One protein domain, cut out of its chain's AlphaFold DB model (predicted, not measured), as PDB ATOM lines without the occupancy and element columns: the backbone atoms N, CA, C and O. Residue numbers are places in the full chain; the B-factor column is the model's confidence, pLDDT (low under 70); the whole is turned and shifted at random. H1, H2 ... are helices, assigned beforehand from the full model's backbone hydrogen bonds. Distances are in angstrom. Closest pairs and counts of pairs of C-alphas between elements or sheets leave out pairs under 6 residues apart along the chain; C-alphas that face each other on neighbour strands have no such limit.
ATOM      1  N   GLU A   3      22.523 -17.108  10.993       70.44
ATOM      2  CA  GLU A   3      22.277 -15.670  10.746       70.44
ATOM      3  C   GLU A   3      21.865 -14.884  12.005       70.44
ATOM      4  O   GLU A   3      21.923 -13.661  12.028       70.44
ATOM      5  N   CYS A   4      21.459 -15.586  13.066       67.50
ATOM      6  CA  CYS A   4      21.039 -15.001  14.339       67.50
ATOM      7  C   CYS A   4      22.141 -15.072  15.414       67.50
ATOM      8  O   CYS A   4      21.858 -14.797  16.574       67.50
ATOM      9  N   GLY A   5      23.362 -15.506  15.070       73.12
ATOM     10  CA  GLY A   5      24.477 -15.665  16.014       73.12
ATOM     11  C   GLY A   5      24.421 -16.915  16.908       73.12
ATOM     12  O   GLY A   5      25.322 -17.125  17.715       73.12
ATOM     13  N   LEU A   6      23.412 -17.779  16.744       82.25
ATOM     14  CA  LEU A   6      23.221 -19.033  17.492       82.25
ATOM     15  C   LEU A   6      23.969 -20.191  16.814       82.25
ATOM     16  O   LEU A   6      23.373 -21.124  16.265       82.25
ATOM     17  N   VAL A   7      25.295 -20.063  16.729       85.19
ATOM     18  CA  VAL A   7      26.144 -20.968  15.934       85.19
ATOM     19  C   VAL A   7      26.328 -22.329  16.621       85.19
ATOM     20  O   VAL A   7      26.424 -23.352  15.942       85.19
ATOM     21  N   SER A   8      26.299 -22.375  17.958       84.69
ATOM     22  CA  SER A   8      26.410 -23.629  18.720       84.69
ATOM     23  C   SER A   8      25.140 -24.475  18.599       84.69
ATOM     24  O   SER A   8      25.212 -25.666  18.309       84.69
ATOM     25  N   GLU A   9      23.971 -23.849  18.703       85.94
ATOM     26  CA  GLU A   9      22.670 -24.493  18.515       85.94
ATOM     27  C   GLU A   9      22.486 -24.959  17.064       85.94
ATOM     28  O   GLU A   9      21.898 -26.010  16.800       85.94
ATOM     29  N   ALA A  10      23.036 -24.203  16.106       87.75
ATOM     30  CA  ALA A  10      23.101 -24.630  14.714       87.75
ATOM     31  C   ALA A  10      23.935 -25.899  14.532       87.75
ATOM     32  O   ALA A  10      23.491 -26.814  13.838       87.75
ATOM     33  N   LEU A  11      25.098 -25.980  15.177       90.25
ATOM     34  CA  LEU A  11      25.937 -27.172  15.142       90.25
ATOM     35  C   LEU A  11      25.240 -28.387  15.775       90.25
ATOM     36  O   LEU A  11      25.287 -29.472  15.197       90.25
ATOM     37  N   ASP A  12      24.549 -28.215  16.903       88.38
ATOM     38  CA  ASP A  12      23.793 -29.300  17.546       88.38
ATOM     39  C   ASP A  12      22.610 -29.776  16.692       88.38
ATOM     40  O   ASP A  12      22.341 -30.975  16.597       88.38
ATOM     41  N   SER A  13      21.931 -28.859  16.000       88.31
ATOM     42  CA  SER A  13      20.887 -29.219  15.036       88.31
ATOM     43  C   SER A  13      21.447 -30.030  13.865       88.31
ATOM     44  O   SER A  13      20.895 -31.075  13.521       88.31
ATOM     45  N   VAL A  14      22.596 -29.618  13.308       89.12
ATOM     46  CA  VAL A  14      23.293 -30.391  12.269       89.12
ATOM     47  C   VAL A  14      23.689 -31.765  12.801       89.12
ATOM     48  O   VAL A  14      23.413 -32.763  12.143       89.12
ATOM     49  N   ARG A  15      24.267 -31.845  14.007       88.69
ATOM     50  CA  ARG A  15      24.659 -33.104  14.655       88.69
ATOM     51  C   ARG A  15      23.502 -34.098  14.736       88.69
ATOM     52  O   ARG A  15      23.699 -35.271  14.434       88.69
ATOM     53  N   ASN A  16      22.312 -33.629  15.107       86.12
ATOM     54  CA  ASN A  16      21.107 -34.453  15.216       86.12
ATOM     55  C   ASN A  16      20.494 -34.833  13.857       86.12
ATOM     56  O   ASN A  16      19.620 -35.692  13.816       86.12
ATOM     57  N   ALA A  17      20.932 -34.208  12.762       83.12
ATOM     58  CA  ALA A  17      20.448 -34.460  11.406       83.12
ATOM     59  C   ALA A  17      21.374 -35.368  10.569       83.12
ATOM     60  O   ALA A  17      21.013 -35.731   9.449       83.12
ATOM     61  N   VAL A  18      22.558 -35.738  11.077       86.06
ATOM     62  CA  VAL A  18      23.500 -36.626  10.374       86.06
ATOM     63  C   VAL A  18      23.059 -38.085  10.522       86.06
ATOM     64  O   VAL A  18      23.265 -38.707  11.563       86.06
ATOM     65  N   PHE A  19      22.498 -38.644   9.448       84.94
ATOM     66  CA  PHE A  19      22.115 -40.056   9.349       84.94
ATOM     67  C   PHE A  19      22.665 -40.684   8.062       84.94
ATOM     68  O   PHE A  19      22.917 -39.963   7.092       84.94
ATOM     69  N   PRO A  20      22.832 -42.018   8.002       84.25
ATOM     70  CA  PRO A  20      23.228 -42.693   6.770       84.25
ATOM     71  C   PRO A  20      22.292 -42.362   5.597       84.25
ATOM     72  O   PRO A  20      21.084 -42.571   5.675       84.25
ATOM     73  N   GLY A  21      22.856 -41.840   4.508       82.00
ATOM     74  CA  GLY A  21      22.134 -41.431   3.299       82.00
ATOM     75  C   GLY A  21      21.511 -40.030   3.345       82.00
ATOM     76  O   GLY A  21      21.001 -39.572   2.322       82.00
ATOM     77  N   VAL A  22      21.561 -39.333   4.486       87.25
ATOM     78  CA  VAL A  22      20.997 -37.987   4.661       87.25
ATOM     79  C   VAL A  22      22.126 -36.990   4.904       87.25
ATOM     80  O   VAL A  22      22.819 -37.044   5.918       87.25
ATOM     81  N   LEU A  23      22.295 -36.063   3.961       89.94
ATOM     82  CA  LEU A  23      23.310 -35.014   4.029       89.94
ATOM     83  C   LEU A  23      22.687 -33.708   4.549       89.94
ATOM     84  O   LEU A  23      21.695 -33.252   3.969       89.94
ATOM     85  N   PRO A  24      23.255 -33.065   5.586       91.69
ATOM     86  CA  PRO A  24      22.803 -31.743   6.004       91.69
ATOM     87  C   PRO A  24      23.104 -30.714   4.902       91.69
ATOM     88  O   PRO A  24      24.044 -30.914   4.132       91.69
ATOM     89  N   PRO A  25      22.368 -29.593   4.801       90.75
ATOM     90  CA  PRO A  25      22.631 -28.580   3.778       90.75
ATOM     91  C   PRO A  25      24.094 -28.114   3.775       90.75
ATOM     92  O   PRO A  25      24.625 -27.705   4.806       90.75
ATOM     93  N   ALA A  26      24.745 -28.153   2.605       91.56
ATOM     94  CA  ALA A  26      26.167 -27.816   2.474       91.56
ATOM     95  C   ALA A  26      26.471 -26.386   2.947       91.56
ATOM     96  O   ALA A  26      27.508 -26.142   3.557       91.56
ATOM     97  N   THR A  27      25.539 -25.454   2.722       90.69
ATOM     98  CA  THR A  27      25.638 -24.058   3.171       90.69
ATOM     99  C   THR A  27      25.824 -23.941   4.680       90.69
ATOM    100  O   THR A  27      26.579 -23.085   5.119       90.69
ATOM    101  N   TYR A  28      25.208 -24.822   5.475       90.94
ATOM    102  CA  TYR A  28      25.352 -24.787   6.931       90.94
ATOM    103  C   TYR A  28      26.768 -25.163   7.352       90.94
ATOM    104  O   TYR A  28      27.371 -24.448   8.143       90.94
ATOM    105  N   LEU A  29      27.330 -26.239   6.789       92.62
ATOM    106  CA  LEU A  29      28.706 -26.635   7.093       92.62
ATOM    107  C   LEU A  29      29.719 -25.591   6.617       92.62
ATOM    108  O   LEU A  29      30.651 -25.290   7.354       92.62
ATOM    109  N   ILE A  30      29.508 -24.996   5.438       92.19
ATOM    110  CA  ILE A  30      30.364 -23.917   4.924       92.19
ATOM    111  C   ILE A  30      30.376 -22.734   5.900       92.19
ATOM    112  O   ILE A  30      31.451 -22.282   6.283       92.19
ATOM    113  N   SER A  31      29.213 -22.288   6.384       91.12
ATOM    114  CA  SER A  31      29.146 -21.194   7.361       91.12
ATOM    115  C   SER A  31      29.764 -21.548   8.720       91.12
ATOM    116  O   SER A  31      30.329 -20.679   9.380       91.12
ATOM    117  N   LEU A  32      29.696 -22.813   9.151       91.75
ATOM    118  CA  LEU A  32      30.371 -23.268  10.375       91.75
ATOM    119  C   LEU A  32      31.902 -23.272  10.212       91.75
ATOM    120  O   LEU A  32      32.606 -22.884  11.144       91.75
ATOM    121  N   ILE A  33      32.414 -23.643   9.030       91.88
ATOM    122  CA  ILE A  33      33.842 -23.534   8.687       91.88
ATOM    123  C   ILE A  33      34.266 -22.061   8.667       91.88
ATOM    124  O   ILE A  33      35.277 -21.716   9.272       91.88
ATOM    125  N   GLU A  34      33.485 -21.180   8.033       89.94
ATOM    126  CA  GLU A  34      33.749 -19.733   8.012       89.94
ATOM    127  C   GLU A  34      33.824 -19.149   9.424       89.94
ATOM    128  O   GLU A  34      34.746 -18.395   9.730       89.94
ATOM    129  N   TYR A  35      32.889 -19.520  10.303       89.88
ATOM    130  CA  TYR A  35      32.902 -19.086  11.698       89.88
ATOM    131  C   TYR A  35      34.140 -19.594  12.452       89.88
ATOM    132  O   TYR A  35      34.776 -18.826  13.175       89.88
ATOM    133  N   ALA A  36      34.535 -20.856  12.249       89.94
ATOM    134  CA  ALA A  36      35.755 -21.401  12.842       89.94
ATOM    135  C   ALA A  36      37.011 -20.636  12.378       89.94
ATOM    136  O   ALA A  36      37.857 -20.283  13.200       89.94
ATOM    137  N   GLN A  37      37.101 -20.301  11.086       88.81
ATOM    138  CA  GLN A  37      38.241 -19.591  10.489       88.81
ATOM    139  C   GLN A  37      38.419 -18.146  10.979       88.81
ATOM    140  O   GLN A  37      39.515 -17.597  10.856       88.81
ATOM    141  N   GLN A  38      37.380 -17.531  11.554       85.75
ATOM    142  CA  GLN A  38      37.457 -16.187  12.143       85.75
ATOM    143  C   GLN A  38      38.265 -16.145  13.449       85.75
ATOM    144  O   GLN A  38      38.599 -15.060  13.915       85.75
ATOM    145  N   GLY A  39      38.578 -17.297  14.059       83.00
ATOM    146  CA  GLY A  39      39.371 -17.379  15.293       83.00
ATOM    147  C   GLY A  39      38.606 -17.045  16.581       83.00
ATOM    148  O   GLY A  39      39.170 -17.160  17.664       83.00
ATOM    149  N   ASN A  40      37.319 -16.688  16.484       84.06
ATOM    150  CA  ASN A  40      36.457 -16.346  17.625       84.06
ATOM    151  C   ASN A  40      35.714 -17.557  18.224       84.06
ATOM    152  O   ASN A  40      34.995 -17.419  19.215       84.06
ATOM    153  N   ALA A  41      35.838 -18.734  17.609       87.19
ATOM    154  CA  ALA A  41      35.150 -19.942  18.039       87.19
ATOM    155  C   ALA A  41      35.753 -20.524  19.331       87.19
ATOM    156  O   ALA A  41      36.969 -20.540  19.524       87.19
ATOM    157  N   THR A  42      34.900 -21.052  20.212       89.38
ATOM    158  CA  THR A  42      35.353 -21.710  21.449       89.38
ATOM    159  C   THR A  42      35.984 -23.073  21.157       89.38
ATOM    160  O   THR A  42      35.608 -23.761  20.208       89.38
ATOM    161  N   SER A  43      36.905 -23.528  22.013       87.44
ATOM    162  CA  SER A  43      37.516 -24.864  21.890       87.44
ATOM    163  C   SER A  43      36.480 -25.998  21.912       87.44
ATOM    164  O   SER A  43      36.616 -26.978  21.180       87.44
ATOM    165  N   LEU A  44      35.409 -25.845  22.700       89.06
ATOM    166  CA  LEU A  44      34.286 -26.784  22.738       89.06
ATOM    167  C   LEU A  44      33.548 -26.841  21.395       89.06
ATOM    168  O   LEU A  44      33.255 -27.935  20.913       89.06
ATOM    169  N   PHE A  45      33.278 -25.685  20.782       92.31
ATOM    170  CA  PHE A  45      32.653 -25.619  19.464       92.31
ATOM    171  C   PHE A  45      33.506 -26.335  18.415       92.31
ATOM    172  O   PHE A  45      32.993 -27.190  17.698       92.31
ATOM    173  N   LEU A  46      34.810 -26.041  18.359       91.69
ATOM    174  CA  LEU A  46      35.731 -26.631  17.380       91.69
ATOM    175  C   LEU A  46      35.801 -28.158  17.517       91.69
ATOM    176  O   LEU A  46      35.688 -28.877  16.523       91.69
ATOM    177  N   ARG A  47      35.873 -28.663  18.754       90.19
ATOM    178  CA  ARG A  47      35.844 -30.103  19.040       90.19
ATOM    179  C   ARG A  47      34.529 -30.758  18.606       90.19
ATOM    180  O   ARG A  47      34.545 -31.825  17.994       90.19
ATOM    181  N   ASN A  48      33.392 -30.136  18.921       92.25
ATOM    182  CA  ASN A  48      32.079 -30.645  18.518       92.25
ATOM    183  C   ASN A  48      31.921 -30.622  16.993       92.25
ATOM    184  O   ASN A  48      31.382 -31.566  16.419       92.25
ATOM    185  N   PHE A  49      32.434 -29.585  16.331       94.38
ATOM    186  CA  PHE A  49      32.416 -29.464  14.879       94.38
ATOM    187  C   PHE A  49      33.227 -30.583  14.223       94.38
ATOM    188  O   PHE A  49      32.708 -31.281  13.353       94.38
ATOM    189  N   HIS A  50      34.454 -30.824  14.693       93.69
ATOM    190  CA  HIS A  50      35.269 -31.937  14.211       93.69
ATOM    191  C   HIS A  50      34.551 -33.288  14.394       93.69
ATOM    192  O   HIS A  50      34.495 -34.086  13.460       93.69
ATOM    193  N   HIS A  51      33.904 -33.517  15.544       92.75
ATOM    194  CA  HIS A  51      33.110 -34.729  15.774       92.75
ATOM    195  C   HIS A  51      31.944 -34.877  14.781       92.75
ATOM    196  O   HIS A  51      31.719 -35.970  14.258       92.75
ATOM    197  N   VAL A  52      31.227 -33.789  14.481       94.31
ATOM    198  CA  VAL A  52      30.154 -33.783  13.474       94.31
ATOM    199  C   VAL A  52      30.701 -34.113  12.086       94.31
ATOM    200  O   VAL A  52      30.117 -34.948  11.397       94.31
ATOM    201  N   MET A  53      31.835 -33.527  11.695       95.06
ATOM    202  CA  MET A  53      32.480 -33.800  10.408       95.06
ATOM    203  C   MET A  53      32.893 -35.272  10.283       95.06
ATOM    204  O   MET A  53      32.565 -35.923   9.290       95.06
ATOM    205  N   VAL A  54      33.545 -35.833  11.306       93.88
ATOM    206  CA  VAL A  54      33.943 -37.250  11.330       93.88
ATOM    207  C   VAL A  54      32.721 -38.172  11.287       93.88
ATOM    208  O   VAL A  54      32.694 -39.110  10.491       93.88
ATOM    209  N   ASN A  55      31.678 -37.895  12.077       92.75
ATOM    210  CA  ASN A  55      30.444 -38.685  12.049       92.75
ATOM    211  C   ASN A  55      29.759 -38.628  10.672       92.75
ATOM    212  O   ASN A  55      29.280 -39.643  10.164       92.75
ATOM    213  N   LEU A  56      29.766 -37.460  10.024       93.62
ATOM    214  CA  LEU A  56      29.253 -37.297   8.667       93.62
ATOM    215  C   LEU A  56      30.027 -38.161   7.666       93.62
ATOM    216  O   LEU A  56      29.408 -38.844   6.858       93.62
ATOM    217  N   LEU A  57      31.360 -38.198   7.755       92.38
ATOM    218  CA  LEU A  57      32.200 -39.048   6.903       92.38
ATOM    219  C   LEU A  57      31.954 -40.542   7.109       92.38
ATOM    220  O   LEU A  57      31.896 -41.287   6.134       92.38
ATOM    221  N   ILE A  58      31.785 -40.980   8.357       90.31
ATOM    222  CA  ILE A  58      31.527 -42.388   8.684       90.31
ATOM    223  C   ILE A  58      30.142 -42.824   8.188       90.31
ATOM    224  O   ILE A  58      29.997 -43.917   7.643       90.31
ATOM    225  N   THR A  59      29.122 -41.983   8.366       90.19
ATOM    226  CA  THR A  59      27.733 -42.300   7.989       90.19
ATOM    227  C   THR A  59      27.452 -42.106   6.501       90.19
ATOM    228  O   THR A  59      26.608 -42.805   5.942       90.19
ATOM    229  N   ASN A  60      28.159 -41.183   5.845       90.31
ATOM    230  CA  ASN A  60      27.977 -40.833   4.439       90.31
ATOM    231  C   ASN A  60      29.310 -40.815   3.661       90.31
ATOM    232  O   ASN A  60      29.667 -39.795   3.070       90.31
ATOM    233  N   PRO A  61      30.064 -41.927   3.609       89.44
ATOM    234  CA  PRO A  61      31.385 -41.937   2.992       89.44
ATOM    235  C   PRO A  61      31.316 -41.716   1.469       89.44
ATOM    236  O   PRO A  61      30.615 -42.457   0.765       89.44
ATOM    237  N   PRO A  62      32.092 -40.765   0.906       85.50
ATOM    238  CA  PRO A  62      32.042 -40.430  -0.519       85.50
ATOM    239  C   PRO A  62      32.453 -41.591  -1.432       85.50
ATOM    240  O   PRO A  62      32.089 -41.616  -2.609       85.50
ATOM    241  N   TRP A  63      33.188 -42.572  -0.910       82.50
ATOM    242  CA  TRP A  63      33.659 -43.732  -1.665       82.50
ATOM    243  C   TRP A  63      32.686 -44.921  -1.721       82.50
ATOM    244  O   TRP A  63      32.858 -45.785  -2.583       82.50
ATOM    245  N   LEU A  64      31.658 -44.970  -0.864       74.38
ATOM    246  CA  LEU A  64      30.599 -45.996  -0.923       74.38
ATOM    247  C   LEU A  64      29.290 -45.472  -1.531       74.38
ATOM    248  O   LEU A  64      28.415 -46.265  -1.870       74.38
ATOM    249  N   ALA A  65      29.150 -44.154  -1.678       66.19
ATOM    250  CA  ALA A  65      27.900 -43.514  -2.064       66.19
ATOM    251  C   ALA A  65      27.873 -43.017  -3.527       66.19
ATOM    252  O   ALA A  65      28.873 -43.032  -4.248       66.19
ATOM    253  N   GLN A  66      26.690 -42.585  -3.982       70.00
ATOM    254  CA  GLN A  66      26.466 -42.032  -5.323       70.00
ATOM    255  C   GLN A  66      27.308 -40.762  -5.570       70.00
ATOM    256  O   GLN A  66      27.739 -40.085  -4.636       70.00
ATOM    257  N   ASN A  67      27.484 -40.375  -6.842       76.69
ATOM    258  CA  ASN A  67      28.220 -39.159  -7.237       76.69
ATOM    259  C   ASN A  67      27.733 -37.867  -6.543       76.69
ATOM    260  O   ASN A  67      28.482 -36.895  -6.476       76.69
ATOM    261  N   SER A  68      26.499 -37.842  -6.030       82.69
ATOM    262  CA  SER A  68      25.950 -36.743  -5.230       82.69
ATOM    263  C   SER A  68      26.746 -36.481  -3.947       82.69
ATOM    264  O   SER A  68      27.022 -35.325  -3.643       82.69
ATOM    265  N   VAL A  69      27.192 -37.523  -3.241       87.06
ATOM    266  CA  VAL A  69      27.958 -37.386  -1.989       87.06
ATOM    267  C   VAL A  69      29.366 -36.856  -2.261       87.06
ATOM    268  O   VAL A  69      29.856 -35.985  -1.551       87.06
ATOM    269  N   LYS A  70      30.005 -37.287  -3.353       86.31
ATOM    270  CA  LYS A  70      31.309 -36.739  -3.765       86.31
ATOM    271  C   LYS A  70      31.225 -35.250  -4.096       86.31
ATOM    272  O   LYS A  70      32.054 -34.467  -3.642       86.31
ATOM    273  N   LYS A  71      30.189 -34.851  -4.845       88.50
ATOM    274  CA  LYS A  71      29.905 -33.436  -5.139       88.50
ATOM    275  C   LYS A  71      29.640 -32.639  -3.864       88.50
ATOM    276  O   LYS A  71      30.109 -31.512  -3.759       88.50
ATOM    277  N   TYR A  72      28.937 -33.232  -2.904       92.06
ATOM    278  CA  TYR A  72      28.680 -32.618  -1.610       92.06
ATOM    279  C   TYR A  72      29.977 -32.304  -0.854       92.06
ATOM    280  O   TYR A  72      30.191 -31.157  -0.475       92.06
ATOM    281  N   TYR A  73      30.887 -33.271  -0.705       92.56
ATOM    282  CA  TYR A  73      32.180 -33.018  -0.055       92.56
ATOM    283  C   TYR A  73      33.051 -32.026  -0.829       92.56
ATOM    284  O   TYR A  73      33.687 -31.183  -0.207       92.56
ATOM    285  N   ALA A  74      33.039 -32.070  -2.166       90.50
ATOM    286  CA  ALA A  74      33.733 -31.073  -2.984       90.50
ATOM    287  C   ALA A  74      33.205 -29.648  -2.730       90.50
ATOM    288  O   ALA A  74      33.981 -28.698  -2.722       90.50
ATOM    289  N   GLN A  75      31.894 -29.509  -2.512       92.06
ATOM    290  CA  GLN A  75      31.250 -28.234  -2.210       92.06
ATOM    291  C   GLN A  75      31.530 -27.766  -0.776       92.06
ATOM    292  O   GLN A  75      31.762 -26.580  -0.565       92.06
ATOM    293  N   VAL A  76      31.481 -28.667   0.211       93.62
ATOM    294  CA  VAL A  76      31.688 -28.324   1.629       93.62
ATOM    295  C   VAL A  76      33.151 -27.998   1.919       93.62
ATOM    296  O   VAL A  76      33.426 -27.045   2.638       93.62
ATOM    297  N   LEU A  77      34.087 -28.761   1.352       93.12
ATOM    298  CA  LEU A  77      35.514 -28.647   1.663       93.12
ATOM    299  C   LEU A  77      36.274 -27.690   0.737       93.12
ATOM    300  O   LEU A  77      37.494 -27.771   0.632       93.12
ATOM    301  N   GLN A  78      35.580 -26.791   0.047       91.00
ATOM    302  CA  GLN A  78      36.242 -25.700  -0.662       91.00
ATOM    303  C   GLN A  78      36.674 -24.608   0.321       91.00
ATOM    304  O   GLN A  78      36.022 -24.399   1.344       91.00
ATOM    305  N   CYS A  79      37.729 -23.858  -0.003       87.75
ATOM    306  CA  CYS A  79      38.030 -22.636   0.747       87.75
ATOM    307  C   CYS A  79      36.809 -21.692   0.687       87.75
ATOM    308  O   CYS A  79      36.409 -21.323  -0.424       87.75
ATOM    309  N   PRO A  80      36.217 -21.283   1.825       84.50
ATOM    310  CA  PRO A  80      34.982 -20.499   1.798       84.50
ATOM    311  C   PRO A  80      35.131 -19.128   1.122       84.50
ATOM    312  O   PRO A  80      34.196 -18.646   0.481       84.50
ATOM    313  N   GLN A  81      36.329 -18.540   1.198       84.25
ATOM    314  CA  GLN A  81      36.623 -17.224   0.633       84.25
ATOM    315  C   GLN A  81      36.871 -17.284  -0.880       84.25
ATOM    316  O   GLN A  81      36.157 -16.645  -1.650       84.25
ATOM    317  N   CYS A  82      37.861 -18.062  -1.334       86.38
ATOM    318  CA  CYS A  82      38.232 -18.082  -2.754       86.38
ATOM    319  C   CYS A  82      37.409 -19.074  -3.588       86.38
ATOM    320  O   CYS A  82      37.332 -18.929  -4.804       86.38
ATOM    321  N   LYS A  83      36.788 -20.083  -2.958       87.44
ATOM    322  CA  LYS A  83      35.966 -21.125  -3.605       87.44
ATOM    323  C   LYS A  83      36.686 -21.877  -4.734       87.44
ATOM    324  O   LYS A  83      36.053 -22.459  -5.608       87.44
ATOM    325  N   MET A  84      38.020 -21.914  -4.692       85.94
ATOM    326  CA  MET A  84      38.886 -22.570  -5.685       85.94
ATOM    327  C   MET A  84      39.153 -24.056  -5.365       85.94
ATOM    328  O   MET A  84      40.189 -24.607  -5.731       85.94
ATOM    329  N   GLY A  85      38.216 -24.721  -4.684       88.44
ATOM    330  CA  GLY A  85      38.294 -26.146  -4.346       88.44
ATOM    331  C   GLY A  85      39.024 -26.466  -3.036       88.44
ATOM    332  O   GLY A  85      39.275 -25.584  -2.211       88.44
ATOM    333  N   LEU A  86      39.318 -27.759  -2.845       92.62
ATOM    334  CA  LEU A  86      39.866 -28.321  -1.603       92.62
ATOM    335  C   LEU A  86      41.340 -27.975  -1.371       92.62
ATOM    336  O   LEU A  86      41.732 -27.710  -0.239       92.62
ATOM    337  N   TRP A  87      42.165 -27.943  -2.421       93.69
ATOM    338  CA  TRP A  87      43.595 -27.676  -2.253       93.69
ATOM    339  C   TRP A  87      43.876 -26.323  -1.572       93.69
ATOM    340  O   TRP A  87      44.620 -26.326  -0.599       93.69
ATOM    341  N   PRO A  88      43.257 -25.195  -1.972       92.12
ATOM    342  CA  PRO A  88      43.422 -23.926  -1.261       92.12
ATOM    343  C   PRO A  88      43.056 -23.982   0.227       92.12
ATOM    344  O   PRO A  88      43.689 -23.301   1.025       92.12
ATOM    345  N   LEU A  89      42.065 -24.795   0.620       92.25
ATOM    346  CA  LEU A  89      41.722 -24.994   2.032       92.25
ATOM    347  C   LEU A  89      42.846 -25.735   2.775       92.25
ATOM    348  O   LEU A  89      43.236 -25.309   3.860       92.25
ATOM    349  N   LEU A  90      43.389 -26.804   2.178       94.44
ATOM    350  CA  LEU A  90      44.532 -27.545   2.724       94.44
ATOM    351  C   LEU A  90      45.785 -26.665   2.801       94.44
ATOM    352  O   LEU A  90      46.427 -26.602   3.841       94.44
ATOM    353  N   GLU A  91      46.113 -25.952   1.723       93.31
ATOM    354  CA  GLU A  91      47.266 -25.053   1.628       93.31
ATOM    355  C   GLU A  91      47.194 -23.955   2.698       93.31
ATOM    356  O   GLU A  91      48.174 -23.720   3.405       93.31
ATOM    357  N   THR A  92      46.019 -23.346   2.886       91.06
ATOM    358  CA  THR A  92      45.768 -22.388   3.969       91.06
ATOM    359  C   THR A  92      45.959 -23.016   5.350       91.06
ATOM    360  O   THR A  92      46.646 -22.431   6.184       91.06
ATOM    361  N   ALA A  93      45.384 -24.198   5.595       91.75
ATOM    362  CA  ALA A  93      45.500 -24.887   6.878       91.75
ATOM    363  C   ALA A  93      46.968 -25.168   7.233       91.75
ATOM    364  O   ALA A  93      47.416 -24.854   8.333       91.75
ATOM    365  N   ILE A  94      47.734 -25.684   6.268       93.06
ATOM    366  CA  ILE A  94      49.154 -26.001   6.440       93.06
ATOM    367  C   ILE A  94      49.961 -24.728   6.701       93.06
ATOM    368  O   ILE A  94      50.705 -24.668   7.677       93.06
ATOM    369  N   ARG A  95      49.800 -23.686   5.876       91.25
ATOM    370  CA  ARG A  95      50.554 -22.433   6.043       91.25
ATOM    371  C   ARG A  95      50.243 -21.715   7.347       91.25
ATOM    372  O   ARG A  95      51.164 -21.183   7.960       91.25
ATOM    373  N   TYR A  96      48.987 -21.743   7.795       89.56
ATOM    374  CA  TYR A  96      48.615 -21.174   9.088       89.56
ATOM    375  C   TYR A  96      49.325 -21.900  10.238       89.56
ATOM    376  O   TYR A  96      49.884 -21.247  11.119       89.56
ATOM    377  N   CYS A  97      49.391 -23.238  10.198       89.19
ATOM    378  CA  CYS A  97      50.162 -24.030  11.162       89.19
ATOM    379  C   CYS A  97      51.675 -23.741  11.099       89.19
ATOM    380  O   CYS A  97      52.334 -23.766  12.134       89.19
ATOM    381  N   LEU A  98      52.216 -23.420   9.919       87.56
ATOM    382  CA  LEU A  98      53.623 -23.038   9.720       87.56
ATOM    383  C   LEU A  98      53.935 -21.579  10.091       87.56
ATOM    384  O   LEU A  98      55.076 -21.144   9.936       87.56
ATOM    385  N   THR A  99      52.957 -20.799  10.565       79.88
ATOM    386  CA  THR A  99      53.075 -19.345  10.812       79.88
ATOM    387  C   THR A  99      53.468 -18.523   9.573       79.88
ATOM    388  O   THR A  99      53.987 -17.415   9.694       79.88
ATOM    389  N   ASN A 100      53.210 -19.051   8.371       71.25
ATOM    390  CA  ASN A 100      53.539 -18.403   7.104       71.25
ATOM    391  C   ASN A 100      52.398 -17.461   6.661       71.25
ATOM    392  O   ASN A 100      51.220 -17.816   6.744       71.25
ATOM    393  N   SER A 101      52.739 -16.255   6.193       60.72
ATOM    394  CA  SER A 101      51.784 -15.198   5.827       60.72
ATOM    395  C   SER A 101      51.043 -15.446   4.513       60.72
ATOM    396  O   SER A 101      49.973 -14.873   4.299       60.72
ATOM    397  N   ASP A 102      51.574 -16.309   3.644       70.94
ATOM    398  CA  ASP A 102      51.145 -16.405   2.243       70.94
ATOM    399  C   ASP A 102      49.947 -17.345   2.060       70.94
ATOM    400  O   ASP A 102      49.989 -18.381   1.393       70.94
ATOM    401  N   THR A 103      48.839 -16.992   2.694       79.25
ATOM    402  CA  THR A 103      47.549 -17.675   2.547       79.25
ATOM    403  C   THR A 103      46.725 -17.030   1.431       79.25
ATOM    404  O   THR A 103      47.011 -15.921   0.983       79.25
ATOM    405  N   CYS A 104      45.700 -17.725   0.926       76.44
ATOM    406  CA  CYS A 104      44.891 -17.200  -0.182       76.44
ATOM    407  C   CYS A 104      44.089 -15.931   0.175       76.44
ATOM    408  O   CYS A 104      43.623 -15.234  -0.725       76.44
ATOM    409  N   HIS A 105      43.936 -15.626   1.464       80.88
ATOM    410  CA  HIS A 105      43.357 -14.396   1.994       80.88
ATOM    411  C   HIS A 105      43.886 -14.141   3.417       80.88
ATOM    412  O   HIS A 105      44.337 -15.084   4.061       80.88
ATOM    413  N   PRO A 106      43.787 -12.912   3.955       77.69
ATOM    414  CA  PRO A 106      44.218 -12.619   5.320       77.69
ATOM    415  C   PRO A 106      43.505 -13.497   6.358       77.69
ATOM    416  O   PRO A 106      42.295 -13.726   6.266       77.69
ATOM    417  N   HIS A 107      44.255 -13.952   7.361       78.25
ATOM    418  CA  HIS A 107      43.755 -14.710   8.509       78.25
ATOM    419  C   HIS A 107      43.968 -13.940   9.822       78.25
ATOM    420  O   HIS A 107      44.831 -13.062   9.888       78.25
ATOM    421  N   PRO A 108      43.174 -14.234  10.867       74.50
ATOM    422  CA  PRO A 108      43.241 -13.510  12.129       74.50
ATOM    423  C   PRO A 108      44.557 -13.778  12.871       74.50
ATOM    424  O   PRO A 108      44.858 -14.923  13.213       74.50
ATOM    425  N   GLY A 109      45.273 -12.685  13.167       67.31
ATOM    426  CA  GLY A 109      46.378 -12.606  14.128       67.31
ATOM    427  C   GLY A 109      47.576 -13.539  13.874       67.31
ATOM    428  O   GLY A 109      47.609 -14.275  12.890       67.31
ATOM    429  N   PRO A 110      48.586 -13.525  14.766       70.38
ATOM    430  CA  PRO A 110      49.551 -14.624  14.841       70.38
ATOM    431  C   PRO A 110      48.811 -15.938  15.141       70.38
ATOM    432  O   PRO A 110      47.700 -15.905  15.664       70.38
ATOM    433  N   ALA A 111      49.430 -17.080  14.833       73.31
ATOM    434  CA  ALA A 111      48.812 -18.403  14.955       73.31
ATOM    435  C   ALA A 111      48.143 -18.627  16.330       73.31
ATOM    436  O   ALA A 111      48.806 -18.877  17.337       73.31
ATOM    437  N   LEU A 112      46.812 -18.515  16.364       83.56
ATOM    438  CA  LEU A 112      46.002 -18.705  17.564       83.56
ATOM    439  C   LEU A 112      45.949 -20.207  17.883       83.56
ATOM    440  O   LEU A 112      45.521 -20.964  17.010       83.56
ATOM    441  N   PRO A 113      46.284 -20.665  19.107       85.75
ATOM    442  CA  PRO A 113      46.353 -22.098  19.417       85.75
ATOM    443  C   PRO A 113      45.077 -22.875  19.065       85.75
ATOM    444  O   PRO A 113      45.137 -23.934  18.448       85.75
ATOM    445  N   ALA A 114      43.901 -22.314  19.368       85.69
ATOM    446  CA  ALA A 114      42.618 -22.931  19.029       85.69
ATOM    447  C   ALA A 114      42.420 -23.098  17.511       85.69
ATOM    448  O   ALA A 114      41.913 -24.125  17.063       85.69
ATOM    449  N   LEU A 115      42.849 -22.111  16.716       87.44
ATOM    450  CA  LEU A 115      42.724 -22.148  15.261       87.44
ATOM    451  C   LEU A 115      43.771 -23.074  14.620       87.44
ATOM    452  O   LEU A 115      43.464 -23.758  13.649       87.44
ATOM    453  N   VAL A 116      44.973 -23.166  15.200       88.50
ATOM    454  CA  VAL A 116      45.982 -24.165  14.811       88.50
ATOM    455  C   VAL A 116      45.442 -25.580  15.025       88.50
ATOM    456  O   VAL A 116      45.469 -26.381  14.094       88.50
ATOM    457  N   HIS A 117      44.878 -25.879  16.203       88.62
ATOM    458  CA  HIS A 117      44.263 -27.184  16.468       88.62
ATOM    459  C   HIS A 117      43.107 -27.487  15.512       88.62
ATOM    460  O   HIS A 117      43.030 -28.597  14.990       88.62
ATOM    461  N   PHE A 118      42.251 -26.503  15.222       91.25
ATOM    462  CA  PHE A 118      41.189 -26.661  14.228       91.25
ATOM    463  C   PHE A 118      41.734 -27.042  12.848       91.25
ATOM    464  O   PHE A 118      41.208 -27.952  12.210       91.25
ATOM    465  N   TYR A 119      42.791 -26.377  12.380       91.94
ATOM    466  CA  TYR A 119      43.391 -26.714  11.093       91.94
ATOM    467  C   TYR A 119      44.044 -28.095  11.095       91.94
ATOM    468  O   TYR A 119      43.884 -28.825  10.118       91.94
ATOM    469  N   CYS A 120      44.690 -28.506  12.187       91.31
ATOM    470  CA  CYS A 120      45.180 -29.876  12.335       91.31
ATOM    471  C   CYS A 120      44.045 -30.909  12.280       91.31
ATOM    472  O   CYS A 120      44.161 -31.887  11.541       91.31
ATOM    473  N   ASP A 121      42.930 -30.666  12.974       92.19
ATOM    474  CA  ASP A 121      41.737 -31.521  12.924       92.19
ATOM    475  C   ASP A 121      41.161 -31.597  11.500       92.19
ATOM    476  O   ASP A 121      40.794 -32.670  11.021       92.19
ATOM    477  N   MET A 122      41.126 -30.475  10.772       93.75
ATOM    478  CA  MET A 122      40.679 -30.449   9.374       93.75
ATOM    479  C   MET A 122      41.628 -31.198   8.432       93.75
ATOM    480  O   MET A 122      41.160 -31.902   7.535       93.75
ATOM    481  N   LEU A 123      42.944 -31.091   8.630       95.06
ATOM    482  CA  LEU A 123      43.936 -31.847   7.862       95.06
ATOM    483  C   LEU A 123      43.813 -33.351   8.132       95.06
ATOM    484  O   LEU A 123      43.782 -34.136   7.184       95.06
ATOM    485  N   ALA A 124      43.658 -33.749   9.397       93.50
ATOM    486  CA  ALA A 124      43.431 -35.138   9.790       93.50
ATOM    487  C   ALA A 124      42.120 -35.692   9.206       93.50
ATOM    488  O   ALA A 124      42.096 -36.800   8.664       93.50
ATOM    489  N   PHE A 125      41.045 -34.900   9.243       95.50
ATOM    490  CA  PHE A 125      39.769 -35.227   8.610       95.50
ATOM    491  C   PHE A 125      39.921 -35.443   7.095       95.50
ATOM    492  O   PHE A 125      39.470 -36.458   6.559       95.50
ATOM    493  N   CYS A 126      40.593 -34.522   6.398       95.56
ATOM    494  CA  CYS A 126      40.828 -34.647   4.960       95.56
ATOM    495  C   CYS A 126      41.691 -35.870   4.644       95.56
ATOM    496  O   CYS A 126      41.379 -36.616   3.719       95.56
ATOM    497  N   LEU A 127      42.730 -36.138   5.436       95.19
ATOM    498  CA  LEU A 127      43.553 -37.333   5.287       95.19
ATOM    499  C   LEU A 127      42.724 -38.615   5.449       95.19
ATOM    500  O   LEU A 127      42.857 -39.530   4.640       95.19
ATOM    501  N   MET A 128      41.839 -38.677   6.450       94.19
ATOM    502  CA  MET A 128      40.922 -39.805   6.649       94.19
ATOM    503  C   MET A 128      40.015 -40.012   5.431       94.19
ATOM    504  O   MET A 128      39.867 -41.139   4.955       94.19
ATOM    505  N   LEU A 129      39.457 -38.926   4.890       93.81
ATOM    506  CA  LEU A 129      38.620 -38.964   3.694       93.81
ATOM    507  C   LEU A 129      39.392 -39.510   2.481       93.81
ATOM    508  O   LEU A 129      38.907 -40.396   1.777       93.81
ATOM    509  N   LEU A 130      40.605 -39.012   2.245       93.62
ATOM    510  CA  LEU A 130      41.424 -39.404   1.097       93.62
ATOM    511  C   LEU A 130      41.957 -40.846   1.232       93.62
ATOM    512  O   LEU A 130      41.967 -41.587   0.248       93.62
ATOM    513  N   LYS A 131      42.313 -41.290   2.450       92.62
ATOM    514  CA  LYS A 131      42.627 -42.702   2.754       92.62
ATOM    515  C   LYS A 131      41.434 -43.616   2.444       92.62
ATOM    516  O   LYS A 131      41.619 -44.695   1.879       92.62
ATOM    517  N   GLY A 132      40.215 -43.177   2.761       89.81
ATOM    518  CA  GLY A 132      38.983 -43.891   2.422       89.81
ATOM    519  C   GLY A 132      38.761 -44.033   0.911       89.81
ATOM    520  O   GLY A 132      38.467 -45.133   0.435       89.81
ATOM    521  N   GLU A 133      38.977 -42.959   0.134       88.31
ATOM    522  CA  GLU A 133      38.930 -43.036  -1.336       88.31
ATOM    523  C   GLU A 133      39.948 -44.045  -1.883       88.31
ATOM    524  O   GLU A 133      39.571 -44.902  -2.687       88.31
ATOM    525  N   LEU A 134      41.198 -44.010  -1.409       88.56
ATOM    526  CA  LEU A 134      42.237 -44.966  -1.801       88.56
ATOM    527  C   LEU A 134      41.829 -46.420  -1.501       88.56
ATOM    528  O   LEU A 134      41.903 -47.285  -2.373       88.56
ATOM    529  N   HIS A 135      41.336 -46.703  -0.292       84.38
ATOM    530  CA  HIS A 135      40.942 -48.062   0.094       84.38
ATOM    531  C   HIS A 135      39.786 -48.620  -0.757       84.38
ATOM    532  O   HIS A 135      39.711 -49.825  -1.023       84.38
ATOM    533  N   SER A 136      38.892 -47.750  -1.233       80.50
ATOM    534  CA  SER A 136      37.793 -48.156  -2.115       80.50
ATOM    535  C   SER A 136      38.256 -48.605  -3.502       80.50
ATOM    536  O   SER A 136      37.626 -49.480  -4.099       80.50
ATOM    537  N   VAL A 137      39.367 -48.049  -3.998       71.69
ATOM    538  CA  VAL A 137      40.003 -48.491  -5.246       71.69
ATOM    539  C   VAL A 137      40.553 -49.908  -5.065       71.69
ATOM    540  O   VAL A 137      40.273 -50.768  -5.897       71.69
ATOM    541  N   ASN A 138      41.210 -50.184  -3.933       63.94
ATOM    542  CA  ASN A 138      41.754 -51.508  -3.598       63.94
ATOM    543  C   ASN A 138      40.685 -52.604  -3.474       63.94
ATOM    544  O   ASN A 138      40.860 -53.714  -3.973       63.94
ATOM    545  N   SER A 139      39.564 -52.314  -2.808       56.19
ATOM    546  CA  SER A 139      38.542 -53.328  -2.489       56.19
ATOM    547  C   SER A 139      37.742 -53.808  -3.706       56.19
ATOM    548  O   SER A 139      37.210 -54.920  -3.704       56.19
ATOM    549  N   LEU A 159      37.809 -37.024  -5.449       87.25
ATOM    550  CA  LEU A 159      38.284 -35.850  -4.723       87.25
ATOM    551  C   LEU A 159      39.812 -35.784  -4.745       87.25
ATOM    552  O   LEU A 159      40.354 -34.698  -4.933       87.25
ATOM    553  N   LEU A 160      40.505 -36.929  -4.663       90.12
ATOM    554  CA  LEU A 160      41.960 -37.011  -4.852       90.12
ATOM    555  C   LEU A 160      42.392 -36.417  -6.198       90.12
ATOM    556  O   LEU A 160      43.180 -35.472  -6.233       90.12
ATOM    557  N   TYR A 161      41.831 -36.917  -7.306       88.00
ATOM    558  CA  TYR A 161      42.178 -36.399  -8.633       88.00
ATOM    559  C   TYR A 161      41.843 -34.915  -8.773       88.00
ATOM    560  O   TYR A 161      42.693 -34.152  -9.212       88.00
ATOM    561  N   GLY A 162      40.632 -34.502  -8.382       88.06
ATOM    562  CA  GLY A 162      40.182 -33.114  -8.514       88.06
ATOM    563  C   GLY A 162      40.957 -32.112  -7.655       88.06
ATOM    564  O   GLY A 162      40.945 -30.924  -7.962       88.06
ATOM    565  N   THR A 163      41.633 -32.578  -6.602       92.50
ATOM    566  CA  THR A 163      42.408 -31.725  -5.690       92.50
ATOM    567  C   THR A 163      43.858 -31.576  -6.137       92.50
ATOM    568  O   THR A 163      44.402 -30.475  -6.092       92.50
ATOM    569  N   PHE A 164      44.493 -32.668  -6.572       94.50
ATOM    570  CA  PHE A 164      45.944 -32.703  -6.782       94.50
ATOM    571  C   PHE A 164      46.373 -32.705  -8.250       94.50
ATOM    572  O   PHE A 164      47.547 -32.454  -8.517       94.50
ATOM    573  N   TRP A 165      45.468 -32.939  -9.204       93.19
ATOM    574  CA  TRP A 165      45.808 -32.962 -10.629       93.19
ATOM    575  C   TRP A 165      44.772 -32.240 -11.479       93.19
ATOM    576  O   TRP A 165      43.577 -32.543 -11.458       93.19
ATOM    577  N   THR A 166      45.244 -31.343 -12.341       89.38
ATOM    578  CA  THR A 166      44.419 -30.866 -13.452       89.38
ATOM    579  C   THR A 166      44.228 -31.969 -14.498       89.38
ATOM    580  O   THR A 166      44.907 -32.997 -14.490       89.38
ATOM    581  N   VAL A 167      43.306 -31.766 -15.447       83.31
ATOM    582  CA  VAL A 167      43.068 -32.718 -16.552       83.31
ATOM    583  C   VAL A 167      44.350 -33.003 -17.349       83.31
ATOM    584  O   VAL A 167      44.553 -34.135 -17.783       83.31
ATOM    585  N   TRP A 168      45.226 -32.004 -17.481       84.25
ATOM    586  CA  TRP A 168      46.468 -32.069 -18.254       84.25
ATOM    587  C   TRP A 168      47.638 -32.697 -17.489       84.25
ATOM    588  O   TRP A 168      48.572 -33.198 -18.103       84.25
ATOM    589  N   GLU A 169      47.582 -32.718 -16.157       87.88
ATOM    590  CA  GLU A 169      48.652 -33.256 -15.307       87.88
ATOM    591  C   GLU A 169      48.431 -34.722 -14.920       87.88
ATOM    592  O   GLU A 169      49.260 -35.303 -14.230       87.88
ATOM    593  N   ARG A 170      47.339 -35.362 -15.355       83.62
ATOM    594  CA  ARG A 170      46.978 -36.722 -14.904       83.62
ATOM    595  C   ARG A 170      48.054 -37.773 -15.169       83.62
ATOM    596  O   ARG A 170      48.120 -38.764 -14.454       83.62
ATOM    597  N   THR A 171      48.890 -37.572 -16.182       85.50
ATOM    598  CA  THR A 171      49.967 -38.496 -16.557       85.50
ATOM    599  C   THR A 171      51.266 -38.275 -15.782       85.50
ATOM    600  O   THR A 171      52.210 -39.027 -15.995       85.50
ATOM    601  N   THR A 172      51.348 -37.266 -14.911       90.94
ATOM    602  CA  THR A 172      52.523 -37.000 -14.071       90.94
ATOM    603  C   THR A 172      52.156 -37.077 -12.594       90.94
ATOM    604  O   THR A 172      51.181 -36.479 -12.149       90.94
ATOM    605  N   LEU A 173      52.959 -37.801 -11.811       94.00
ATOM    606  CA  LEU A 173      52.819 -37.819 -10.355       94.00
ATOM    607  C   LEU A 173      53.156 -36.446  -9.749       94.00
ATOM    608  O   LEU A 173      52.513 -36.012  -8.798       94.00
ATOM    609  N   LEU A 174      54.130 -35.742 -10.331       95.38
ATOM    610  CA  LEU A 174      54.655 -34.468  -9.844       95.38
ATOM    611  C   LEU A 174      53.908 -33.273 -10.470       95.38
ATOM    612  O   LEU A 174      54.468 -32.513 -11.268       95.38
ATOM    613  N   SER A 175      52.630 -33.111 -10.124       95.75
ATOM    614  CA  SER A 175      51.839 -31.928 -10.503       95.75
ATOM    615  C   SER A 175      52.311 -30.661  -9.779       95.75
ATOM    616  O   SER A 175      53.046 -30.729  -8.789       95.75
ATOM    617  N   CYS A 176      51.854 -29.485 -10.219       94.06
ATOM    618  CA  CYS A 176      52.115 -28.226  -9.510       94.06
ATOM    619  C   CYS A 176      51.662 -28.272  -8.040       94.06
ATOM    620  O   CYS A 176      52.361 -27.780  -7.156       94.06
ATOM    621  N   THR A 177      50.521 -28.906  -7.771       94.88
ATOM    622  CA  THR A 177      49.985 -29.077  -6.418       94.88
ATOM    623  C   THR A 177      50.859 -29.998  -5.567       94.88
ATOM    624  O   THR A 177      51.166 -29.676  -4.421       94.88
ATOM    625  N   VAL A 178      51.324 -31.116  -6.132       96.88
ATOM    626  CA  VAL A 178      52.219 -32.051  -5.430       96.88
ATOM    627  C   VAL A 178      53.576 -31.403  -5.137       96.88
ATOM    628  O   VAL A 178      54.096 -31.575  -4.039       96.88
ATOM    629  N   LYS A 179      54.120 -30.583  -6.048       96.62
ATOM    630  CA  LYS A 179      55.347 -29.797  -5.792       96.62
ATOM    631  C   LYS A 179      55.189 -28.864  -4.590       96.62
ATOM    632  O   LYS A 179      56.037 -28.858  -3.704       96.62
ATOM    633  N   LYS A 180      54.075 -28.127  -4.522       95.44
ATOM    634  CA  LYS A 180      53.764 -27.268  -3.368       95.44
ATOM    635  C   LYS A 180      53.631 -28.070  -2.072       95.44
ATOM    636  O   LYS A 180      54.132 -27.632  -1.044       95.44
ATOM    637  N   LEU A 181      52.987 -29.240  -2.116       97.00
ATOM    638  CA  LEU A 181      52.886 -30.128  -0.954       97.00
ATOM    639  C   LEU A 181      54.270 -30.565  -0.454       97.00
ATOM    640  O   LEU A 181      54.508 -30.537   0.748       97.00
ATOM    641  N   LEU A 182      55.184 -30.931  -1.360       97.06
ATOM    642  CA  LEU A 182      56.556 -31.306  -1.003       97.06
ATOM    643  C   LEU A 182      57.325 -30.136  -0.376       97.06
ATOM    644  O   LEU A 182      58.025 -30.338   0.611       97.06
ATOM    645  N   GLN A 183      57.161 -28.917  -0.895       96.00
ATOM    646  CA  GLN A 183      57.768 -27.725  -0.298       96.00
ATOM    647  C   GLN A 183      57.254 -27.488   1.132       96.00
ATOM    648  O   GLN A 183      58.050 -27.352   2.059       96.00
ATOM    649  N   LEU A 184      55.932 -27.515   1.324       95.56
ATOM    650  CA  LEU A 184      55.312 -27.344   2.642       95.56
ATOM    651  C   LEU A 184      55.708 -28.457   3.624       95.56
ATOM    652  O   LEU A 184      55.852 -28.202   4.816       95.56
ATOM    653  N   LEU A 185      55.911 -29.682   3.131       95.81
ATOM    654  CA  LEU A 185      56.422 -30.798   3.925       95.81
ATOM    655  C   LEU A 185      57.837 -30.518   4.450       95.81
ATOM    656  O   LEU A 185      58.103 -30.767   5.625       95.81
ATOM    657  N   ILE A 186      58.738 -30.000   3.610       94.88
ATOM    658  CA  ILE A 186      60.094 -29.643   4.047       94.88
ATOM    659  C   ILE A 186      60.052 -28.497   5.066       94.88
ATOM    660  O   ILE A 186      60.718 -28.580   6.097       94.88
ATOM    661  N   GLU A 187      59.227 -27.471   4.839       93.19
ATOM    662  CA  GLU A 187      59.021 -26.379   5.803       93.19
ATOM    663  C   GLU A 187      58.504 -26.902   7.159       93.19
ATOM    664  O   GLU A 187      59.034 -26.526   8.209       93.19
ATOM    665  N   ALA A 188      57.539 -27.831   7.149       92.56
ATOM    666  CA  ALA A 188      57.024 -28.483   8.356       92.56
ATOM    667  C   ALA A 188      58.097 -29.296   9.089       92.56
ATOM    668  O   ALA A 188      58.237 -29.169  10.304       92.56
ATOM    669  N   ALA A 189      58.897 -30.075   8.356       91.81
ATOM    670  CA  ALA A 189      59.979 -30.864   8.935       91.81
ATOM    671  C   ALA A 189      61.046 -29.982   9.609       91.81
ATOM    672  O   ALA A 189      61.511 -30.304  10.702       91.81
ATOM    673  N   ILE A 190      61.403 -28.844   8.998       90.69
ATOM    674  CA  ILE A 190      62.339 -27.872   9.589       90.69
ATOM    675  C   ILE A 190      61.750 -27.266  10.869       90.69
ATOM    676  O   ILE A 190      62.436 -27.198  11.892       90.69
ATOM    677  N   MET A 191      60.488 -26.831  10.823       88.50
ATOM    678  CA  MET A 191      59.807 -26.217  11.964       88.50
ATOM    679  C   MET A 191      59.724 -27.179  13.159       88.50
ATOM    680  O   MET A 191      60.105 -26.812  14.271       88.50
ATOM    681  N   GLU A 192      59.267 -28.415  12.942       87.62
ATOM    682  CA  GLU A 192      59.128 -29.428  13.998       87.62
ATOM    683  C   GLU A 192      60.476 -29.896  14.558       87.62
ATOM    684  O   GLU A 192      60.577 -30.251  15.738       87.62
ATOM    685  N   PHE A 193      61.528 -29.892  13.736       86.44
ATOM    686  CA  PHE A 193      62.882 -30.153  14.210       86.44
ATOM    687  C   PHE A 193      63.380 -29.026  15.124       86.44
ATOM    688  O   PHE A 193      63.945 -29.298  16.183       86.44
ATOM    689  N   ALA A 194      63.122 -27.764  14.766       85.88
ATOM    690  CA  ALA A 194      63.545 -26.601  15.546       85.88
ATOM    691  C   ALA A 194      62.828 -26.471  16.905       85.88
ATOM    692  O   ALA A 194      63.404 -25.930  17.849       85.88
ATOM    693  N   GLN A 195      61.588 -26.954  17.022       78.62
ATOM    694  CA  GLN A 195      60.801 -26.868  18.261       78.62
ATOM    695  C   GLN A 195      61.239 -27.875  19.346       78.62
ATOM    696  O   GLN A 195      60.973 -27.639  20.526       78.62
ATOM    697  N   GLY A 196      61.970 -28.936  18.980       64.62
ATOM    698  CA  GLY A 196      62.426 -29.989  19.895       64.62
ATOM    699  C   GLY A 196      61.320 -30.979  20.293       64.62
ATOM    700  O   GLY A 196      60.133 -30.662  20.250       64.62
ATOM    701  N   ALA A 197      61.700 -32.204  20.681       56.91
ATOM    702  CA  ALA A 197      60.761 -33.312  20.914       56.91
ATOM    703  C   ALA A 197      59.723 -33.048  22.025       56.91
ATOM    704  O   ALA A 197      58.598 -33.526  21.931       56.91
ATOM    705  N   GLU A 198      60.069 -32.249  23.039       52.62
ATOM    706  CA  GLU A 198      59.199 -31.950  24.192       52.62
ATOM    707  C   GLU A 198      58.100 -30.910  23.898       52.62
ATOM    708  O   GLU A 198      57.187 -30.750  24.704       52.62
TER     709      GLU A 198
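What this domain is: This is residues 3 to 139 and 159 to 198 of the 616 residues of the protein "ANR32" of Poeciliopsis prolifica (blackstripe livebearer) (UniProt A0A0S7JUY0). The long helix H6 runs through the middle of a helical body, and H3 and then H1 stand side by side with it in a row. H2, H5 and the shorter H4 and H7 make a second layer on one side of that row, while H8 stands beyond H5, at the opposite end of the body from H1. The printed part has 177 residues with eight named helices, H1 to H8 in order along the chain, and no named strand; the class is all helix. It is compact, with a radius of gyration of the C-alphas of 16.7 A, and rounded, spanning 42 by 40 by 32 A; residues 193 to 198 stick out.

Where its parts are: H6, the longest helix, covers residues 113 to 139, 38.9 A from C-alpha 113 at (46.353, -22.098, 19.417) to C-alpha 139 at (38.542, -53.328, -2.489). H3 is residues 43 to 59, 24.4 A long, and H1 is residues 7 to 17, beginning at C-alpha 7 at (26.144, -20.968, 15.934). H2 is residues 26 to 37, H4 67 to 76, H5 86 to 97 and H7 159 to 164. H8, residues 176 to 195, measures 29.1 A and ends at C-alpha 195 at (60.801, -26.868, 18.261).

How they stand to each other: H6 is the hub, touching four helices. It touches H3 at a shallow tilt of 8 degrees, the same way, with the closest C-alphas, of Ser 43 and Ala 114, 6.2 A apart. H5 and H6 form a helical hairpin, running opposite ways at a steep tilt of 40 degrees; H6 touches H5 with residues 116 to 123 alone, and the closest C-alphas, those of Ala 93 and Tyr 119, are 5.1 A apart. Residues 130 to 133 of H6 touch H7, with the C-alphas of Leu 130 and Leu 160 closest at 6.4 A. H6 and H2 only just touch, with 3 pairs of C-alphas within 8 A, closest at Gln 37 and Leu 115, 7.0 A. H1 touches residues 45 to 52 of H3, closest at the C-alphas of Arg 15 and Val 52, 5.7 A. H1, H2 and H3 form an up and down bundle, each helix running against the one before. H4 touches residues 26 to 30 of H2, with the C-alphas of Ala 26 and Val 76 closest at 5.6 A. H5 and residues 177 to 184 of H8 only just touch, with 3 pairs within 8 A, closest at the C-alphas of Ile 94 and Leu 184, 7.4 A. H6 and H8 are apart. In H1 to H8 every O i to N i+4 pair is within hydrogen-bond range.

The domain as a whole: The C-alphas farthest apart, of Cys 4 and Thr 171, are 48.4 A apart. Residues 140 to 158 are not printed, and C-alphas 139 and 159 are 17.6 A apart across this cut. The links H5 to H6 and H7 to H8 are long. Mean pLDDT of the printed part is 87.1; nine residues are under 70, among them residues 138 to 139 and 196 to 198.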